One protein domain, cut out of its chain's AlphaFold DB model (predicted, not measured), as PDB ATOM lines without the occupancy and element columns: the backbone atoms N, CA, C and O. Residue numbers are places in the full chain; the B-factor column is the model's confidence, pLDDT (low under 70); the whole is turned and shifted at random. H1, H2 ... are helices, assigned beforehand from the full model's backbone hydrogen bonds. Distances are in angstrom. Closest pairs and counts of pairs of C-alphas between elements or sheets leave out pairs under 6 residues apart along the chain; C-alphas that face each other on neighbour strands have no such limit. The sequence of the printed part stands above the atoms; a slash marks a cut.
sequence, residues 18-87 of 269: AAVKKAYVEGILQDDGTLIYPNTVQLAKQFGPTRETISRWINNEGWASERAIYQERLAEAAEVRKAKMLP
ATOM      1  N   ALA A  18      57.139  71.868 -80.265       96.38
ATOM      2  CA  ALA A  18      56.321  70.864 -79.586       96.38
ATOM      3  C   ALA A  18      54.907  71.369 -79.239       96.38
ATOM      4  O   ALA A  18      53.944  70.627 -79.400       96.38
ATOM      5  N   ALA A  19      54.758  72.638 -78.838       96.56
ATOM      6  CA  ALA A  19      53.447  73.217 -78.547       96.56
ATOM      7  C   ALA A  19      52.605  73.384 -79.822       96.56
ATOM      8  O   ALA A  19      51.414  73.085 -79.815       96.56
ATOM      9  N   VAL A  20      53.239  73.781 -80.932       97.25
ATOM     10  CA  VAL A  20      52.580  73.881 -82.246       97.25
ATOM     11  C   VAL A  20      52.112  72.506 -82.725       97.25
ATOM     12  O   VAL A  20      50.986  72.375 -83.200       97.25
ATOM     13  N   LYS A  21      52.955  71.477 -82.563       97.94
ATOM     14  CA  LYS A  21      52.615  70.090 -82.903       97.94
ATOM     15  C   LYS A  21      51.406  69.611 -82.105       97.94
ATOM     16  O   LYS A  21      50.437  69.146 -82.698       97.94
ATOM     17  N   LYS A  22      51.445  69.787 -80.780       97.69
ATOM     18  CA  LYS A  22      50.356  69.403 -79.880       97.69
ATOM     19  C   LYS A  22      49.036  70.056 -80.292       97.69
ATOM     20  O   LYS A  22      48.053  69.360 -80.494       97.69
ATOM     21  N   ALA A  23      49.044  71.368 -80.523       97.50
ATOM     22  CA  ALA A  23      47.862  72.111 -80.955       97.50
ATOM     23  C   ALA A  23      47.312  71.669 -82.325       97.50
ATOM     24  O   ALA A  23      46.104  71.697 -82.543       97.50
ATOM     25  N   TYR A  24      48.179  71.270 -83.260       98.12
ATOM     26  CA  TYR A  24      47.749  70.771 -84.568       98.12
ATOM     27  C   TYR A  24      47.133  69.368 -84.491       98.12
ATOM     28  O   TYR A  24      46.116  69.115 -85.138       98.12
ATOM     29  N   VAL A  25      47.764  68.462 -83.735       98.06
ATOM     30  CA  VAL A  25      47.379  67.044 -83.643       98.06
ATOM     31  C   VAL A  25      46.187  66.852 -82.708       98.06
ATOM     32  O   VAL A  25      45.210  66.222 -83.102       98.06
ATOM     33  N   GLU A  26      46.248  67.415 -81.502       97.56
ATOM     34  CA  GLU A  26      45.224  67.235 -80.463       97.56
ATOM     35  C   GLU A  26      44.078  68.253 -80.574       97.56
ATOM     36  O   GLU A  26      42.998  68.031 -80.037       97.56
ATOM     37  N   GLY A  27      44.293  69.356 -81.299       97.06
ATOM     38  CA  GLY A  27      43.376  70.492 -81.337       97.06
ATOM     39  C   GLY A  27      43.582  71.457 -80.165       97.06
ATOM     40  O   GLY A  27      44.453  71.280 -79.312       97.06
ATOM     41  N   ILE A  28      42.796  72.530 -80.148       96.56
ATOM     42  CA  ILE A  28      42.794  73.548 -79.095       96.56
ATOM     43  C   ILE A  28      41.362  73.683 -78.585       96.56
ATOM     44  O   ILE A  28      40.444  73.896 -79.379       96.56
ATOM     45  N   LEU A  29      41.179  73.573 -77.268       96.19
ATOM     46  CA  LEU A  29      39.929  73.961 -76.623       96.19
ATOM     47  C   LEU A  29      39.855  75.484 -76.563       96.19
ATOM     48  O   LEU A  29      40.749  76.130 -76.012       96.19
ATOM     49  N   GLN A  30      38.809  76.043 -77.157       95.12
ATOM     50  CA  GLN A  30      38.465  77.449 -76.991       95.12
ATOM     51  C   GLN A  30      37.769  77.687 -75.641       95.12
ATOM     52  O   GLN A  30      37.379  76.744 -74.951       95.12
ATOM     53  N   ASP A  31      37.623  78.959 -75.263       95.06
ATOM     54  CA  ASP A  31      37.003  79.367 -73.991       95.06
ATOM     55  C   ASP A  31      35.528  78.934 -73.876       95.06
ATOM     56  O   ASP A  31      34.994  78.814 -72.777       95.06
ATOM     57  N   ASP A  32      34.873  78.669 -75.008       93.31
ATOM     58  CA  ASP A  32      33.508  78.144 -75.108       93.31
ATOM     59  C   ASP A  32      33.424  76.615 -74.904       93.31
ATOM     60  O   ASP A  32      32.336  76.042 -74.932       93.31
ATOM     61  N   GLY A  33      34.564  75.944 -74.705       93.69
ATOM     62  CA  GLY A  33      34.660  74.491 -74.602       93.69
ATOM     63  C   GLY A  33      34.648  73.762 -75.949       93.69
ATOM     64  O   GLY A  33      34.702  72.530 -75.970       93.69
ATOM     65  N   THR A  34      34.618  74.480 -77.073       93.81
ATOM     66  CA  THR A  34      34.650  73.882 -78.410       93.81
ATOM     67  C   THR A  34      36.073  73.450 -78.759       93.81
ATOM     68  O   THR A  34      37.018  74.244 -78.732       93.81
ATOM     69  N   LEU A  35      36.238  72.180 -79.138       94.31
ATOM     70  CA  LEU A  35      37.501  71.669 -79.663       94.31
ATOM     71  C   LEU A  35      37.640  72.056 -81.138       94.31
ATOM     72  O   LEU A  35      36.932  71.528 -81.997       94.31
ATOM     73  N   ILE A  36      38.584  72.943 -81.444       96.56
ATOM     74  CA  ILE A  36      38.884  73.349 -82.819       96.56
ATOM     75  C   ILE A  36      40.244  72.806 -83.228       96.56
ATOM     76  O   ILE A  36      41.223  72.900 -82.492       96.56
ATOM     77  N   TYR A  37      40.320  72.282 -84.449       96.31
ATOM     78  CA  TYR A  37      41.584  71.896 -85.058       96.31
ATOM     79  C   TYR A  37      42.096  73.018 -85.967       96.31
ATOM     80  O   TYR A  37      41.593  73.172 -87.087       96.31
ATOM     81  N   PRO A  38      43.080  73.812 -85.516       96.81
ATOM     82  CA  PRO A  38      43.494  75.009 -86.224       96.81
ATOM     83  C   PRO A  38      44.182  74.693 -87.557       96.81
ATOM     84  O   PRO A  38      44.929  73.722 -87.699       96.81
ATOM     85  N   ASN A  39      43.965  75.556 -88.549       97.19
ATOM     86  CA  ASN A  39      44.693  75.515 -89.815       97.19
ATOM     87  C   ASN A  39      46.089  76.166 -89.687       97.19
ATOM     88  O   ASN A  39      46.420  76.807 -88.688       97.19
ATOM     89  N   THR A  40      46.926  76.041 -90.721       97.31
ATOM     90  CA  THR A  40      48.303  76.579 -90.702       97.31
ATOM     91  C   THR A  40      48.369  78.098 -90.519       97.31
ATOM     92  O   THR A  40      49.330  78.599 -89.940       97.31
ATOM     93  N   VAL A  41      47.346  78.836 -90.965       97.12
ATOM     94  CA  VAL A  41      47.248  80.295 -90.799       97.12
ATOM     95  C   VAL A  41      46.926  80.656 -89.347       97.12
ATOM     96  O   VAL A  41      47.541  81.561 -88.786       97.12
ATOM     97  N   GLN A  42      46.002  79.928 -88.718       96.62
ATOM     98  CA  GLN A  42      45.637  80.098 -87.310       96.62
ATOM     99  C   GLN A  42      46.812  79.754 -86.391       96.62
ATOM    100  O   GLN A  42      47.138  80.541 -85.506       96.62
ATOM    101  N   LEU A  43      47.517  78.650 -86.662       96.31
ATOM    102  CA  LEU A  43      48.731  78.280 -85.931       96.31
ATOM    103  C   LEU A  43      49.838  79.332 -86.073       96.31
ATOM    104  O   LEU A  43      50.480  79.676 -85.083       96.31
ATOM    105  N   ALA A  44      50.041  79.880 -87.276       95.88
ATOM    106  CA  ALA A  44      51.026  80.939 -87.504       95.88
ATOM    107  C   ALA A  44      50.700  82.197 -86.689       95.88
ATOM    108  O   ALA A  44      51.568  82.757 -86.019       95.88
ATOM    109  N   LYS A  45      49.425  82.605 -86.701       94.69
ATOM    110  CA  LYS A  45      48.936  83.760 -85.940       94.69
ATOM    111  C   LYS A  45      49.094  83.563 -84.430       94.69
ATOM    112  O   LYS A  45      49.445  84.511 -83.738       94.69
ATOM    113  N   GLN A  46      48.831  82.357 -83.931       94.19
ATOM    114  CA  GLN A  46      48.821  82.068 -82.499       94.19
ATOM    115  C   GLN A  46      50.220  81.844 -81.916       94.19
ATOM    116  O   GLN A  46      50.512  82.327 -80.827       94.19
ATOM    117  N   PHE A  47      51.087  81.120 -82.624       94.44
ATOM    118  CA  PHE A  47      52.380  80.687 -82.088       94.44
ATOM    119  C   PHE A  47      53.566  81.519 -82.589       94.44
ATOM    120  O   PHE A  47      54.639  81.473 -81.982       94.44
ATOM    121  N   GLY A  48      53.404  82.265 -83.690       93.62
ATOM    122  CA  GLY A  48      54.417  83.167 -84.248       93.62
ATOM    123  C   GLY A  48      55.256  82.659 -85.439       93.62
ATOM    124  O   GLY A  48      55.714  83.510 -86.208       93.62
ATOM    125  N   PRO A  49      55.510  81.347 -85.658       95.31
ATOM    126  CA  PRO A  49      56.158  80.870 -86.880       95.31
ATOM    127  C   PRO A  49      55.384  81.246 -88.145       95.31
ATOM    128  O   PRO A  49      54.161  81.356 -88.124       95.31
ATOM    129  N   THR A  50      56.084  81.388 -89.274       95.75
ATOM    130  CA  THR A  50      55.402  81.631 -90.550       95.75
ATOM    131  C   THR A  50      54.646  80.383 -91.006       95.75
ATOM    132  O   THR A  50      54.967  79.250 -90.621       95.75
ATOM    133  N   ARG A  51      53.644  80.584 -91.866       97.25
ATOM    134  CA  ARG A  51      52.831  79.504 -92.434       97.25
ATOM    135  C   ARG A  51      53.697  78.450 -93.130       97.25
ATOM    136  O   ARG A  51      53.447  77.257 -92.988       97.25
ATOM    137  N   GLU A  52      54.734  78.881 -93.840       97.31
ATOM    138  CA  GLU A  52      55.659  78.026 -94.589       97.31
ATOM    139  C   GLU A  52      56.503  77.164 -93.647       97.31
ATOM    140  O   GLU A  52      56.748  75.991 -93.929       97.31
ATOM    141  N   THR A  53      56.937  77.718 -92.510       96.62
ATOM    142  CA  THR A  53      57.651  76.956 -91.478       96.62
ATOM    143  C   THR A  53      56.767  75.850 -90.905       96.62
ATOM    144  O   THR A  53      57.215  74.709 -90.816       96.62
ATOM    145  N   ILE A  54      55.510  76.162 -90.579       97.50
ATOM    146  CA  ILE A  54      54.556  75.181 -90.041       97.50
ATOM    147  C   ILE A  54      54.231  74.110 -91.084       97.50
ATOM    148  O   ILE A  54      54.288  72.925 -90.774       97.50
ATOM    149  N   SER A  55      53.959  74.504 -92.332       97.50
ATOM    150  CA  SER A  55      53.688  73.557 -93.420       97.50
ATOM    151  C   SER A  55      54.848  72.586 -93.636       97.50
ATOM    152  O   SER A  55      54.631  71.399 -93.862       97.50
ATOM    153  N   ARG A  56      56.090  73.075 -93.535       97.88
ATOM    154  CA  ARG A  56      57.288  72.239 -93.644       97.88
ATOM    155  C   ARG A  56      57.397  71.240 -92.497       97.88
ATOM    156  O   ARG A  56      57.756  70.096 -92.739       97.88
ATOM    157  N   TRP A  57      57.089  71.648 -91.265       97.75
ATOM    158  CA  TRP A  57      57.064  70.726 -90.127       97.75
ATOM    159  C   TRP A  57      55.995  69.648 -90.292       97.75
ATOM    160  O   TRP A  57      56.311  68.478 -90.110       97.75
ATOM    161  N   ILE A  58      54.780  70.026 -90.711       97.56
ATOM    162  CA  ILE A  58      53.680  69.080 -90.947       97.56
ATOM    163  C   ILE A  58      54.088  68.004 -91.958       97.56
ATOM    164  O   ILE A  58      53.869  66.822 -91.702       97.56
ATOM    165  N   ASN A  59      54.703  68.409 -93.073       97.31
ATOM    166  CA  ASN A  59      55.083  67.489 -94.144       97.31
ATOM    167  C   ASN A  59      56.293  66.621 -93.773       97.31
ATOM    168  O   ASN A  59      56.274  65.421 -94.017       97.31
ATOM    169  N   ASN A  60      57.332  67.205 -93.166       97.50
ATOM    170  CA  ASN A  60      58.571  66.478 -92.871       97.50
ATOM    171  C   ASN A  60      58.422  65.468 -91.728       97.50
ATOM    172  O   ASN A  60      59.157  64.489 -91.685       97.50
ATOM    173  N   GLU A  61      57.515  65.721 -90.786       96.81
ATOM    174  CA  GLU A  61      57.326  64.877 -89.600       96.81
ATOM    175  C   GLU A  61      56.018  64.085 -89.627       96.81
ATOM    176  O   GLU A  61      55.680  63.442 -88.639       96.81
ATOM    177  N   GLY A  62      55.254  64.144 -90.720       96.69
ATOM    178  CA  GLY A  62      54.029  63.357 -90.860       96.69
ATOM    179  C   GLY A  62      52.931  63.719 -89.854       96.69
ATOM    180  O   GLY A  62      52.124  62.864 -89.491       96.69
ATOM    181  N   TRP A  63      52.848  64.982 -89.411       97.88
ATOM    182  CA  TRP A  63      51.860  65.398 -88.400       97.88
ATOM    183  C   TRP A  63      50.411  65.174 -88.855       97.88
ATOM    184  O   TRP A  63      49.521  65.022 -88.024       97.88
ATOM    185  N   ALA A  64      50.153  65.171 -90.168       94.94
ATOM    186  CA  ALA A  64      48.832  64.867 -90.717       94.94
ATOM    187  C   ALA A  64      48.400  63.423 -90.413       94.94
ATOM    188  O   ALA A  64      47.261  63.205 -90.004       94.94
ATOM    189  N   SER A  65      49.319  62.462 -90.542       95.50
ATOM    190  CA  SER A  65      49.069  61.059 -90.206       95.50
ATOM    191  C   SER A  65      48.865  60.880 -88.703       95.50
ATOM    192  O   SER A  65      47.928  60.205 -88.289       95.50
ATOM    193  N   GLU A  66      49.681  61.542 -87.876       97.50
ATOM    194  CA  GLU A  66      49.504  61.518 -86.416       97.50
ATOM    195  C   GLU A  66      48.137  62.068 -85.992       97.50
ATOM    196  O   GLU A  66      47.465  61.481 -85.145       97.50
ATOM    197  N   ARG A  67      47.693  63.167 -86.614       97.19
ATOM    198  CA  ARG A  67      46.362  63.734 -86.381       97.19
ATOM    199  C   ARG A  67      45.250  62.765 -86.774       97.19
ATOM    200  O   ARG A  67      44.294  62.637 -86.018       97.19
ATOM    201  N   ALA A  68      45.361  62.092 -87.918       94.88
ATOM    202  CA  ALA A  68      44.363  61.115 -88.352       94.88
ATOM    203  C   ALA A  68      44.225  59.967 -87.336       94.88
ATOM    204  O   ALA A  68      43.120  59.688 -86.880       94.88
ATOM    205  N   ILE A  69      45.351  59.394 -86.897       95.75
ATOM    206  CA  ILE A  69      45.384  58.334 -85.873       95.75
ATOM    207  C   ILE A  69      44.777  58.827 -84.552       95.75
ATOM    208  O   ILE A  69      44.037  58.107 -83.885       95.75
ATOM    209  N   TYR A  70      45.086  60.060 -84.147       96.75
ATOM    210  CA  TYR A  70      44.537  60.638 -82.924       96.75
ATOM    211  C   TYR A  70      43.013  60.823 -83.002       96.75
ATOM    212  O   TYR A  70      42.298  60.482 -82.061       96.75
ATOM    213  N   GLN A  71      42.508  61.321 -84.132       94.31
ATOM    214  CA  GLN A  71      41.075  61.508 -84.359       94.31
ATOM    215  C   GLN A  71      40.317  60.176 -84.412       94.31
ATOM    216  O   GLN A  71      39.234  60.078 -83.840       94.31
ATOM    217  N   GLU A  72      40.902  59.148 -85.027       93.50
ATOM    218  CA  GLU A  72      40.356  57.789 -85.035       93.50
ATOM    219  C   GLU A  72      40.226  57.232 -83.610       93.50
ATOM    220  O   GLU A  72      39.147  56.792 -83.215       93.50
ATOM    221  N   ARG A  73      41.272  57.367 -82.783       95.81
ATOM    222  CA  ARG A  73      41.233  56.954 -81.368       95.81
ATOM    223  C   ARG A  73      40.176  57.699 -80.557       95.81
ATOM    224  O   ARG A  73      39.541  57.110 -79.684       95.81
ATOM    225  N   LEU A  74      39.985  58.995 -80.811       92.88
ATOM    226  CA  LEU A  74      38.924  59.767 -80.158       92.88
ATOM    227  C   LEU A  74      37.529  59.283 -80.572       92.88
ATOM    228  O   LEU A  74      36.649  59.199 -79.716       92.88
ATOM    229  N   ALA A  75      37.329  58.958 -81.852       91.06
ATOM    230  CA  ALA A  75      36.066  58.428 -82.356       91.06
ATOM    231  C   ALA A  75      35.755  57.046 -81.762       91.06
ATOM    232  O   ALA A  75      34.653  56.828 -81.262       91.06
ATOM    233  N   GLU A  76      36.744  56.151 -81.719       92.00
ATOM    234  CA  GLU A  76      36.618  54.836 -81.085       92.00
ATOM    235  C   GLU A  76      36.278  54.967 -79.592       92.00
ATOM    236  O   GLU A  76      35.337  54.345 -79.101       92.00
ATOM    237  N   ALA A  77      36.969  55.848 -78.862       92.25
ATOM    238  CA  ALA A  77      36.681  56.096 -77.451       92.25
ATOM    239  C   ALA A  77      35.275  56.685 -77.223       92.25
ATOM    240  O   ALA A  77      34.633  56.382 -76.211       92.25
ATOM    241  N   ALA A  78      34.786  57.522 -78.143       89.94
ATOM    242  CA  ALA A  78      33.427  58.053 -78.099       89.94
ATOM    243  C   ALA A  78      32.383  56.953 -78.343       89.94
ATOM    244  O   ALA A  78      31.407  56.877 -77.595       89.94
ATOM    245  N   GLU A  79      32.613  56.065 -79.312       88.56
ATOM    246  CA  GLU A  79      31.746  54.915 -79.580       88.56
ATOM    247  C   GLU A  79      31.740  53.923 -78.414       88.56
ATOM    248  O   GLU A  79      30.669  53.517 -77.980       88.56
ATOM    249  N   VAL A  80      32.888  53.617 -77.799       90.75
ATOM    250  CA  VAL A  80      32.943  52.771 -76.590       90.75
ATOM    251  C   VAL A  80      32.163  53.404 -75.433       90.75
ATOM    252  O   VAL A  80      31.423  52.715 -74.728       90.75
ATOM    253  N   ARG A  81      32.280  54.725 -75.229       87.50
ATOM    254  CA  ARG A  81      31.492  55.438 -74.207       87.50
ATOM    255  C   ARG A  81      29.997  55.390 -74.507       87.50
ATOM    256  O   ARG A  81      29.214  55.121 -73.601       87.50
ATOM    257  N   LYS A  82      29.609  55.611 -75.762       85.38
ATOM    258  CA  LYS A  82      28.219  55.544 -76.220       85.38
ATOM    259  C   LYS A  82      27.652  54.131 -76.065       85.38
ATOM    260  O   LYS A  82      26.585  53.968 -75.483       85.38
ATOM    261  N   ALA A  83      28.399  53.113 -76.486       82.94
ATOM    262  CA  ALA A  83      28.058  51.703 -76.344       82.94
ATOM    263  C   ALA A  83      27.933  51.283 -74.877       82.94
ATOM    264  O   ALA A  83      27.060  50.489 -74.560       82.94
ATOM    265  N   LYS A  84      28.741  51.849 -73.968       85.62
ATOM    266  CA  LYS A  84      28.611  51.636 -72.517       85.62
ATOM    267  C   LYS A  84      27.401  52.348 -71.905       85.62
ATOM    268  O   LYS A  84      26.918  51.917 -70.862       85.62
ATOM    269  N   MET A  85      26.907  53.423 -72.519       80.44
ATOM    270  CA  MET A  85      25.680  54.105 -72.086       80.44
ATOM    271  C   MET A  85      24.397  53.448 -72.622       80.44
ATOM    272  O   MET A  85      23.339  53.623 -72.028       80.44
ATOM    273  N   LEU A  86      24.483  52.662 -73.698       69.06
ATOM    274  CA  LEU A  86      23.349  51.974 -74.327       69.06
ATOM    275  C   LEU A  86      22.833  50.663 -73.676       69.06
ATOM    276  O   LEU A  86      21.687  50.327 -73.969       69.06
ATOM    277  N   PRO A  87      23.535  49.912 -72.799       57.38
ATOM    278  CA  PRO A  87      23.084  48.583 -72.394       57.38
ATOM    279  C   PRO A  87      22.101  48.584 -71.212       57.38
ATOM    280  O   PRO A  87      21.791  47.524 -70.697       57.38
TER     281      PRO A  87
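What this domain is: This is residues 18 to 87 of the 269 residues of an uncharacterized protein of Azospirillum sp. TSA6c (UniProt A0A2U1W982). One long helix, H4, runs out as a straight arm from a small body, where its residues 63 to 70 and the short helices H3 and H2 make a bracket with H1 on its inner side. Residues 75 to 87 stick out and lengthen the longest axis, while residues 27 to 39 fold back on themselves as a narrow loop between H1 and H2. The printed part has 70 residues with four named helices, in the order H1, H2, H3, H4, and no named strand; its class is all helix. It is loose, with a radius of gyration of the C-alphas of 14.6 A, and spans 50 by 28 by 16 A.

Where its parts are: H4, residues 63 to 85, is 32.8 A long, from C-alpha 63 at (51.860, 65.398, -88.400) to C-alpha 85 at (25.680, 54.105, -72.086). H3 is residues 51 to 60, 14.2 A; H2 is residues 40 to 47, 10.4 A. H1, residues 18 to 26, is 11.7 A long and begins at C-alpha 18 (56.321, 70.864, -79.586).

How they stand to each other: H4 touches H1 with residues 63 to 70 alone, the closest C-alphas being those of Val 25 and Arg 67, 4.4 A apart. They run the same way at a steep tilt of 46 degrees. H1 touches H2, closest at the C-alphas of Val 20 and Phe 47, 6.8 A apart; these run opposite ways at a steep tilt of 46 degrees. H2 touches H3, closest at the C-alphas of Ala 44 and Arg 51, 5.4 A apart, about perpendicular, but only just, at 72 degrees. H3 and H4 are close but not clearly touching, about perpendicular at 77 degrees; the C-alphas of Ile 58 and Ala 64 are closest, 6.4 A apart. H1 and H3 are near each other; H2 and H4 are apart. In H1, H2, H3 and H4 every O i to N i+4 pair is within hydrogen-bond range.

The domain as a whole: The C-alphas of Thr 50 and Pro 87 are the two farthest apart, 49.7 A. Without residues 75 to 87, which stand free, the body spans 28 by 25 by 16 A. The link from H1 to H2 is long, and in it residues 28 to 29 pair with residues 35 to 36, antiparallel; the other two links are tight. The printed part has no cut. Its mean pLDDT is 94.0, and residues 86 to 87 are under 70.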